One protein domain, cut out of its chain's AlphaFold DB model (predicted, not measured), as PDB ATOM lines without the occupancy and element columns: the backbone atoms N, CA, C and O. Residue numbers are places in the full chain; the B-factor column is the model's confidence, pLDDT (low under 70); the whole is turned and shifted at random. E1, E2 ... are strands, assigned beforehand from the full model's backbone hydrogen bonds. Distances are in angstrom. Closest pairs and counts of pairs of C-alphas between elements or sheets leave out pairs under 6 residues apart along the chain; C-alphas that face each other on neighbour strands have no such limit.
ATOM      1  N   ASP A 100     -40.296 -22.470  47.222       82.88
ATOM      2  CA  ASP A 100     -41.256 -23.054  48.170       82.88
ATOM      3  C   ASP A 100     -42.704 -22.588  47.937       82.88
ATOM      4  O   ASP A 100     -43.649 -23.222  48.401       82.88
ATOM      5  N   ASP A 101     -42.888 -21.481  47.208       83.88
ATOM      6  CA  ASP A 101     -44.208 -20.947  46.861       83.88
ATOM      7  C   ASP A 101     -44.795 -21.636  45.609       83.88
ATOM      8  O   ASP A 101     -45.956 -21.403  45.255       83.88
ATOM      9  N   VAL A 102     -44.013 -22.480  44.920       86.69
ATOM     10  CA  VAL A 102     -44.437 -23.174  43.699       86.69
ATOM     11  C   VAL A 102     -45.139 -24.488  44.060       86.69
ATOM     12  O   VAL A 102     -44.510 -25.397  44.604       86.69
ATOM     13  N   PRO A 103     -46.431 -24.654  43.723       89.44
ATOM     14  CA  PRO A 103     -47.119 -25.918  43.933       89.44
ATOM     15  C   PRO A 103     -46.545 -26.990  42.996       89.44
ATOM     16  O   PRO A 103     -46.525 -26.823  41.775       89.44
ATOM     17  N   LEU A 104     -46.101 -28.108  43.570       87.69
ATOM     18  CA  LEU A 104     -45.627 -29.262  42.811       87.69
ATOM     19  C   LEU A 104     -46.811 -30.188  42.477       87.69
ATOM     20  O   LEU A 104     -47.474 -30.682  43.393       87.69
ATOM     21  N   PRO A 105     -47.113 -30.425  41.188       84.94
ATOM     22  CA  PRO A 105     -48.176 -31.339  40.796       84.94
ATOM     23  C   PRO A 105     -47.794 -32.789  41.108       84.94
ATOM     24  O   PRO A 105     -46.629 -33.178  41.032       84.94
ATOM     25  N   THR A 106     -48.787 -33.617  41.430       82.06
ATOM     26  CA  THR A 106     -48.565 -35.039  41.714       82.06
ATOM     27  C   THR A 106     -48.043 -35.772  40.474       82.06
ATOM     28  O   THR A 106     -48.559 -35.605  39.369       82.06
ATOM     29  N   GLY A 107     -47.002 -36.593  40.656       78.88
ATOM     30  CA  GLY A 107     -46.346 -37.302  39.552       78.88
ATOM     31  C   GLY A 107     -45.465 -36.409  38.669       78.88
ATOM     32  O   GLY A 107     -45.246 -36.726  37.502       78.88
ATOM     33  N   ILE A 108     -44.983 -35.272  39.176       85.62
ATOM     34  CA  ILE A 108     -43.948 -34.502  38.481       85.62
ATOM     35  C   ILE A 108     -42.626 -35.268  38.484       85.62
ATOM     36  O   ILE A 108     -42.178 -35.694  39.535       85.62
ATOM     37  N   ALA A 109     -42.000 -35.440  37.321       85.12
ATOM     38  CA  ALA A 109     -40.686 -36.075  37.227       85.12
ATOM     39  C   ALA A 109     -39.586 -35.267  37.937       85.12
ATOM     40  O   ALA A 109     -39.695 -34.057  38.122       85.12
ATOM     41  N   SER A 110     -38.493 -35.932  38.294       86.69
ATOM     42  CA  SER A 110     -37.317 -35.259  38.833       86.69
ATOM     43  C   SER A 110     -36.614 -34.403  37.779       86.69
ATOM     44  O   SER A 110     -36.681 -34.643  36.563       86.69
ATOM     45  N   GLY A 111     -35.911 -33.380  38.249       87.62
ATOM     46  CA  GLY A 111     -35.118 -32.482  37.421       87.62
ATOM     47  C   GLY A 111     -35.399 -31.013  37.695       87.62
ATOM     48  O   GLY A 111     -36.045 -30.641  38.672       87.62
ATOM     49  N   THR A 112     -34.873 -30.165  36.819       91.00
ATOM     50  CA  THR A 112     -34.985 -28.714  36.945       91.00
ATOM     51  C   THR A 112     -36.152 -28.194  36.115       91.00
ATOM     52  O   THR A 112     -36.291 -28.519  34.934       91.00
ATOM     53  N   TYR A 113     -36.971 -27.349  36.730       92.50
ATOM     54  CA  TYR A 113     -38.158 -26.751  36.140       92.50
ATOM     55  C   TYR A 113     -38.097 -25.234  36.240       92.50
ATOM     56  O   TYR A 113     -37.686 -24.681  37.258       92.50
ATOM     57  N   LYS A 114     -38.571 -24.551  35.198       93.38
ATOM     58  CA  LYS A 114     -38.952 -23.140  35.280       93.38
ATOM     59  C   LYS A 114     -40.451 -23.056  35.502       93.38
ATOM     60  O   LYS A 114     -41.228 -23.465  34.641       93.38
ATOM     61  N   ALA A 115     -40.833 -22.546  36.662       93.00
ATOM     62  CA  ALA A 115     -42.204 -22.304  37.060       93.00
ATOM     63  C   ALA A 115     -42.582 -20.850  36.767       93.00
ATOM     64  O   ALA A 115     -41.824 -19.938  37.092       93.00
ATOM     65  N   VAL A 116     -43.744 -20.636  36.156       92.44
ATOM     66  CA  VAL A 116     -44.258 -19.303  35.817       92.44
ATOM     67  C   VAL A 116     -45.691 -19.159  36.309       92.44
ATOM     68  O   VAL A 116     -46.517 -20.028  36.031       92.44
ATOM     69  N   ASN A 117     -45.997 -18.066  37.009       90.75
ATOM     70  CA  ASN A 117     -47.356 -17.758  37.463       90.75
ATOM     71  C   ASN A 117     -48.092 -16.779  36.529       90.75
ATOM     72  O   ASN A 117     -47.529 -16.254  35.568       90.75
ATOM     73  N   GLN A 118     -49.368 -16.505  36.820       85.06
ATOM     74  CA  GLN A 118     -50.189 -15.566  36.038       85.06
ATOM     75  C   GLN A 118     -49.659 -14.123  36.046       85.06
ATOM     76  O   GLN A 118     -49.877 -13.392  35.082       85.06
ATOM     77  N   ALA A 119     -48.932 -13.728  37.094       85.38
ATOM     78  CA  ALA A 119     -48.270 -12.428  37.181       85.38
ATOM     79  C   ALA A 119     -46.976 -12.349  36.340       85.38
ATOM     80  O   ALA A 119     -46.326 -11.306  36.312       85.38
ATOM     81  N   GLY A 120     -46.585 -13.435  35.662       84.50
ATOM     82  CA  GLY A 120     -45.371 -13.506  34.848       84.50
ATOM     83  C   GLY A 120     -44.085 -13.668  35.662       84.50
ATOM     84  O   GLY A 120     -42.994 -13.505  35.119       84.50
ATOM     85  N   GLN A 121     -44.188 -13.984  36.954       87.81
ATOM     86  CA  GLN A 121     -43.030 -14.235  37.806       87.81
ATOM     87  C   GLN A 121     -42.466 -15.622  37.501       87.81
ATOM     88  O   GLN A 121     -43.223 -16.589  37.410       87.81
ATOM     89  N   ILE A 122     -41.143 -15.705  37.347       90.62
ATOM     90  CA  ILE A 122     -40.428 -16.930  36.972       90.62
ATOM     91  C   ILE A 122     -39.569 -17.391  38.148       90.62
ATOM     92  O   ILE A 122     -38.789 -16.608  38.687       90.62
ATOM     93  N   VAL A 123     -39.679 -18.670  38.501       92.38
ATOM     94  CA  VAL A 123     -38.915 -19.315  39.574       92.38
ATOM     95  C   VAL A 123     -38.299 -20.608  39.047       92.38
ATOM     96  O   VAL A 123     -38.946 -21.354  38.317       92.38
ATOM     97  N   GLU A 124     -37.040 -20.878  39.390       92.69
ATOM     98  CA  GLU A 124     -36.387 -22.155  39.082       92.69
ATOM     99  C   GLU A 124     -36.548 -23.105  40.272       92.69
ATOM    100  O   GLU A 124     -36.214 -22.750  41.402       92.69
ATOM    101  N   VAL A 125     -37.081 -24.298  40.021       91.00
ATOM    102  CA  VAL A 125     -37.356 -25.313  41.041       91.00
ATOM    103  C   VAL A 125     -36.652 -26.601  40.645       91.00
ATOM    104  O   VAL A 125     -36.757 -27.049  39.504       91.00
ATOM    105  N   THR A 126     -35.920 -27.195  41.583       90.75
ATOM    106  CA  THR A 126     -35.289 -28.503  41.389       90.75
ATOM    107  C   THR A 126     -36.074 -29.536  42.177       90.75
ATOM    108  O   THR A 126     -36.170 -29.436  43.395       90.75
ATOM    109  N   VAL A 127     -36.638 -30.514  41.473       87.38
ATOM    110  CA  VAL A 127     -37.377 -31.635  42.058       87.38
ATOM    111  C   VAL A 127     -36.425 -32.821  42.183       87.38
ATOM    112  O   VAL A 127     -35.854 -33.263  41.182       87.38
ATOM    113  N   ALA A 128     -36.234 -33.318  43.405       83.56
ATOM    114  CA  ALA A 128     -35.382 -34.473  43.677       83.56
ATOM    115  C   ALA A 128     -36.076 -35.790  43.285       83.56
ATOM    116  O   ALA A 128     -37.297 -35.896  43.350       83.56
ATOM    117  N   ASP A 129     -35.300 -36.822  42.937       73.12
ATOM    118  CA  ASP A 129     -35.819 -38.162  42.591       73.12
ATOM    119  C   ASP A 129     -36.668 -38.813  43.699       73.12
ATOM    120  O   ASP A 129     -37.511 -39.659  43.413       73.12
ATOM    121  N   GLY A 130     -36.468 -38.418  44.959       65.44
ATOM    122  CA  GLY A 130     -37.189 -38.974  46.107       65.44
ATOM    123  C   GLY A 130     -38.632 -38.486  46.265       65.44
ATOM    124  O   GLY A 130     -39.410 -39.152  46.944       65.44
ATOM    125  N   ASP A 131     -39.003 -37.372  45.628       60.91
ATOM    126  CA  ASP A 131     -40.325 -36.742  45.785       60.91
ATOM    127  C   ASP A 131     -41.353 -37.226  44.746       60.91
ATOM    128  O   ASP A 131     -42.462 -36.696  44.646       60.91
ATOM    129  N   VAL A 132     -40.999 -38.244  43.952       59.28
ATOM    130  CA  VAL A 132     -41.702 -38.576  42.714       59.28
ATOM    131  C   VAL A 132     -42.154 -40.033  42.666       59.28
ATOM    132  O   VAL A 132     -41.357 -40.969  42.694       59.28
ATOM    133  N   THR A 133     -43.454 -40.250  42.477       57.59
ATOM    134  CA  THR A 133     -43.978 -41.508  41.936       57.59
ATOM    135  C   THR A 133     -43.731 -41.518  40.431       57.59
ATOM    136  O   THR A 133     -44.121 -40.563  39.771       57.59
ATOM    137  N   ASN A 134     -43.071 -42.565  39.906       54.44
ATOM    138  CA  ASN A 134     -42.661 -42.788  38.502       54.44
ATOM    139  C   ASN A 134     -43.775 -42.578  37.445       54.44
ATOM    140  O   ASN A 134     -44.190 -43.504  36.747       54.44
ATOM    141  N   ALA A 135     -44.282 -41.363  37.301       57.59
ATOM    142  CA  ALA A 135     -45.100 -40.939  36.192       57.59
ATOM    143  C   ALA A 135     -44.135 -40.539  35.076       57.59
ATOM    144  O   ALA A 135     -43.172 -39.807  35.306       57.59
ATOM    145  N   GLY A 136     -44.350 -41.087  33.878       63.69
ATOM    146  CA  GLY A 136     -43.465 -40.871  32.735       63.69
ATOM    147  C   GLY A 136     -43.117 -39.393  32.570       63.69
ATOM    148  O   GLY A 136     -43.999 -38.538  32.657       63.69
ATOM    149  N   ALA A 137     -41.832 -39.101  32.373       70.12
ATOM    150  CA  ALA A 137     -41.333 -37.736  32.373       70.12
ATOM    151  C   ALA A 137     -42.046 -36.883  31.318       70.12
ATOM    152  O   ALA A 137     -41.858 -37.065  30.118       70.12
ATOM    153  N   ARG A 138     -42.868 -35.938  31.779       80.31
ATOM    154  CA  ARG A 138     -43.452 -34.893  30.938       80.31
ATOM    155  C   ARG A 138     -42.559 -33.661  30.948       80.31
ATOM    156  O   ARG A 138     -41.877 -33.371  31.934       80.31
ATOM    157  N   GLU A 139     -42.584 -32.929  29.845       84.12
ATOM    158  CA  GLU A 139     -41.853 -31.668  29.687       84.12
ATOM    159  C   GLU A 139     -42.628 -30.471  30.250       84.12
ATOM    160  O   GLU A 139     -42.039 -29.437  30.555       84.12
ATOM    161  N   PHE A 140     -43.944 -30.617  30.419       88.31
ATOM    162  CA  PHE A 140     -44.842 -29.548  30.832       88.31
ATOM    163  C   PHE A 140     -45.833 -30.032  31.890       88.31
ATOM    164  O   PHE A 140     -46.471 -31.075  31.721       88.31
ATOM    165  N   TYR A 141     -45.991 -29.240  32.949       90.12
ATOM    166  CA  TYR A 141     -46.973 -29.460  34.004       90.12
ATOM    167  C   TYR A 141     -47.694 -28.163  34.361       90.12
ATOM    168  O   TYR A 141     -47.158 -27.065  34.216       90.12
ATOM    169  N   THR A 142     -48.902 -28.313  34.893       90.88
ATOM    170  CA  THR A 142     -49.699 -27.215  35.439       90.88
ATOM    171  C   THR A 142     -50.078 -27.570  36.868       90.88
ATOM    172  O   THR A 142     -50.469 -28.709  37.128       90.88
ATOM    173  N   ALA A 143     -49.985 -26.606  37.776       89.88
ATOM    174  CA  ALA A 143     -50.405 -26.758  39.160       89.88
ATOM    175  C   ALA A 143     -51.112 -25.488  39.632       89.88
ATOM    176  O   ALA A 143     -50.693 -24.379  39.305       89.88
ATOM    177  N   ASP A 144     -52.186 -25.649  40.394       89.00
ATOM    178  CA  ASP A 144     -52.896 -24.531  41.006       89.00
ATOM    179  C   ASP A 144     -52.456 -24.422  42.478       89.00
ATOM    180  O   ASP A 144     -52.405 -25.413  43.212       89.00
ATOM    181  N   SER A 145     -52.076 -23.218  42.901       85.88
ATOM    182  CA  SER A 145     -51.718 -22.903  44.285       85.88
ATOM    183  C   SER A 145     -52.960 -22.953  45.176       85.88
ATOM    184  O   SER A 145     -54.085 -22.760  44.715       85.88
ATOM    185  N   LYS A 146     -52.763 -23.106  46.490       79.69
ATOM    186  CA  LYS A 146     -53.842 -22.965  47.484       79.69
ATOM    187  C   LYS A 146     -54.515 -21.587  47.436       79.69
ATOM    188  O   LYS A 146     -55.670 -21.471  47.827       79.69
ATOM    189  N   SER A 147     -53.806 -20.564  46.955       79.56
ATOM    190  CA  SER A 147     -54.334 -19.213  46.720       79.56
ATOM    191  C   SER A 147     -55.218 -19.097  45.472       79.56
ATOM    192  O   SER A 147     -55.831 -18.055  45.267       79.56
ATOM    193  N   GLY A 148     -55.293 -20.139  44.636       80.00
ATOM    194  CA  GLY A 148     -55.964 -20.103  43.333       80.00
ATOM    195  C   GLY A 148     -55.069 -19.632  42.181       80.00
ATOM    196  O   GLY A 148     -55.521 -19.593  41.037       80.00
ATOM    197  N   ASP A 149     -53.798 -19.311  42.448       86.12
ATOM    198  CA  ASP A 149     -52.849 -18.919  41.405       86.12
ATOM    199  C   ASP A 149     -52.417 -20.119  40.567       86.12
ATOM    200  O   ASP A 149     -51.913 -21.113  41.094       86.12
ATOM    201  N   ARG A 150     -52.549 -20.006  39.244       90.12
ATOM    202  CA  ARG A 150     -52.072 -21.040  38.321       90.12
ATOM    203  C   ARG A 150     -50.586 -20.887  38.025       90.12
ATOM    204  O   ARG A 150     -50.144 -19.820  37.596       90.12
ATOM    205  N   TRP A 151     -49.869 -21.996  38.148       94.12
ATOM    206  CA  TRP A 151     -48.460 -22.151  37.826       94.12
ATOM    207  C   TRP A 151     -48.258 -23.110  36.656       94.12
ATOM    208  O   TRP A 151     -48.905 -24.154  36.559       94.12
ATOM    209  N   TYR A 152     -47.317 -22.762  35.785       93.25
ATOM    210  CA  TYR A 152     -46.875 -23.577  34.658       93.25
ATOM    211  C   TYR A 152     -45.415 -23.956  34.860       93.25
ATOM    212  O   TYR A 152     -44.568 -23.073  34.960       93.25
ATOM    213  N   LEU A 153     -45.120 -25.251  34.922       93.31
ATOM    214  CA  LEU A 153     -43.784 -25.783  35.155       93.31
ATOM    215  C   LEU A 153     -43.271 -26.413  33.860       93.31
ATOM    216  O   LEU A 153     -43.852 -27.370  33.349       93.31
ATOM    217  N   ILE A 154     -42.173 -25.876  33.339       92.56
ATOM    218  CA  ILE A 154     -41.529 -26.340  32.107       92.56
ATOM    219  C   ILE A 154     -40.193 -26.969  32.481       92.56
ATOM    220  O   ILE A 154     -39.354 -26.311  33.101       92.56
ATOM    221  N   ARG A 155     -39.988 -28.233  32.111       90.06
ATOM    222  CA  ARG A 155     -38.730 -28.937  32.361       90.06
ATOM    223  C   ARG A 155     -37.627 -28.313  31.517       90.06
ATOM    224  O   ARG A 155     -37.779 -28.144  30.310       90.06
ATOM    225  N   VAL A 156     -36.503 -27.999  32.143       89.06
ATOM    226  CA  VAL A 156     -35.301 -27.548  31.445       89.06
ATOM    227  C   VAL A 156     -34.427 -28.769  31.205       89.06
ATOM    228  O   VAL A 156     -33.802 -29.283  32.130       89.06
TER     229      VAL A 156
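Overview. This is residues 100 to 156 of the 158 residues of an uncharacterized protein of Fuerstia marisgermanicae (UniProt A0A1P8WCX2). One strongly twisted, curled sheet is made of two hairpins side by side, with residues 102 to 105 passing over one face and the long link 128 to 139 looping round one end from edge to edge. The printed part has 57 residues, under half of them in four named strands, E1 to E4, and no named helix: all strand, order E2 E1 E4 E3, antiparallel. It is compact, with a radius of gyration of the C-alphas of 10.6 A, and spans 30 by 21 by 18 A.

Along the chain. E1, residues 111 to 117, runs 19.1 A from C-alpha 111 at (-35.118, -32.482, 37.421). E2 is residues 122 to 127, 15.9 A; E3 140 to 144, 13.9 A; E4 150 to 155, 16.6 A, ending at C-alpha 155 (-38.730, -28.937, 32.361).

Arrangement. Inner strands E1 and E4 are antiparallel at 150 degrees, with N 114 and O 154 2.8 A apart. Hairpin E1 and E2 has N 113 and O 125 at 2.8 A; hairpin E4 and E3 has N 151 and O 143 at 2.8 A. Edge strands E2 and E3 are apart.

Size, cuts and confidence. The farthest C-alphas, Ala 119 and Asn 134, are 30.9 A apart. The printed part has no cut. E2 to E3 is the long link; pLDDT is under 70 at residues 130 to 136.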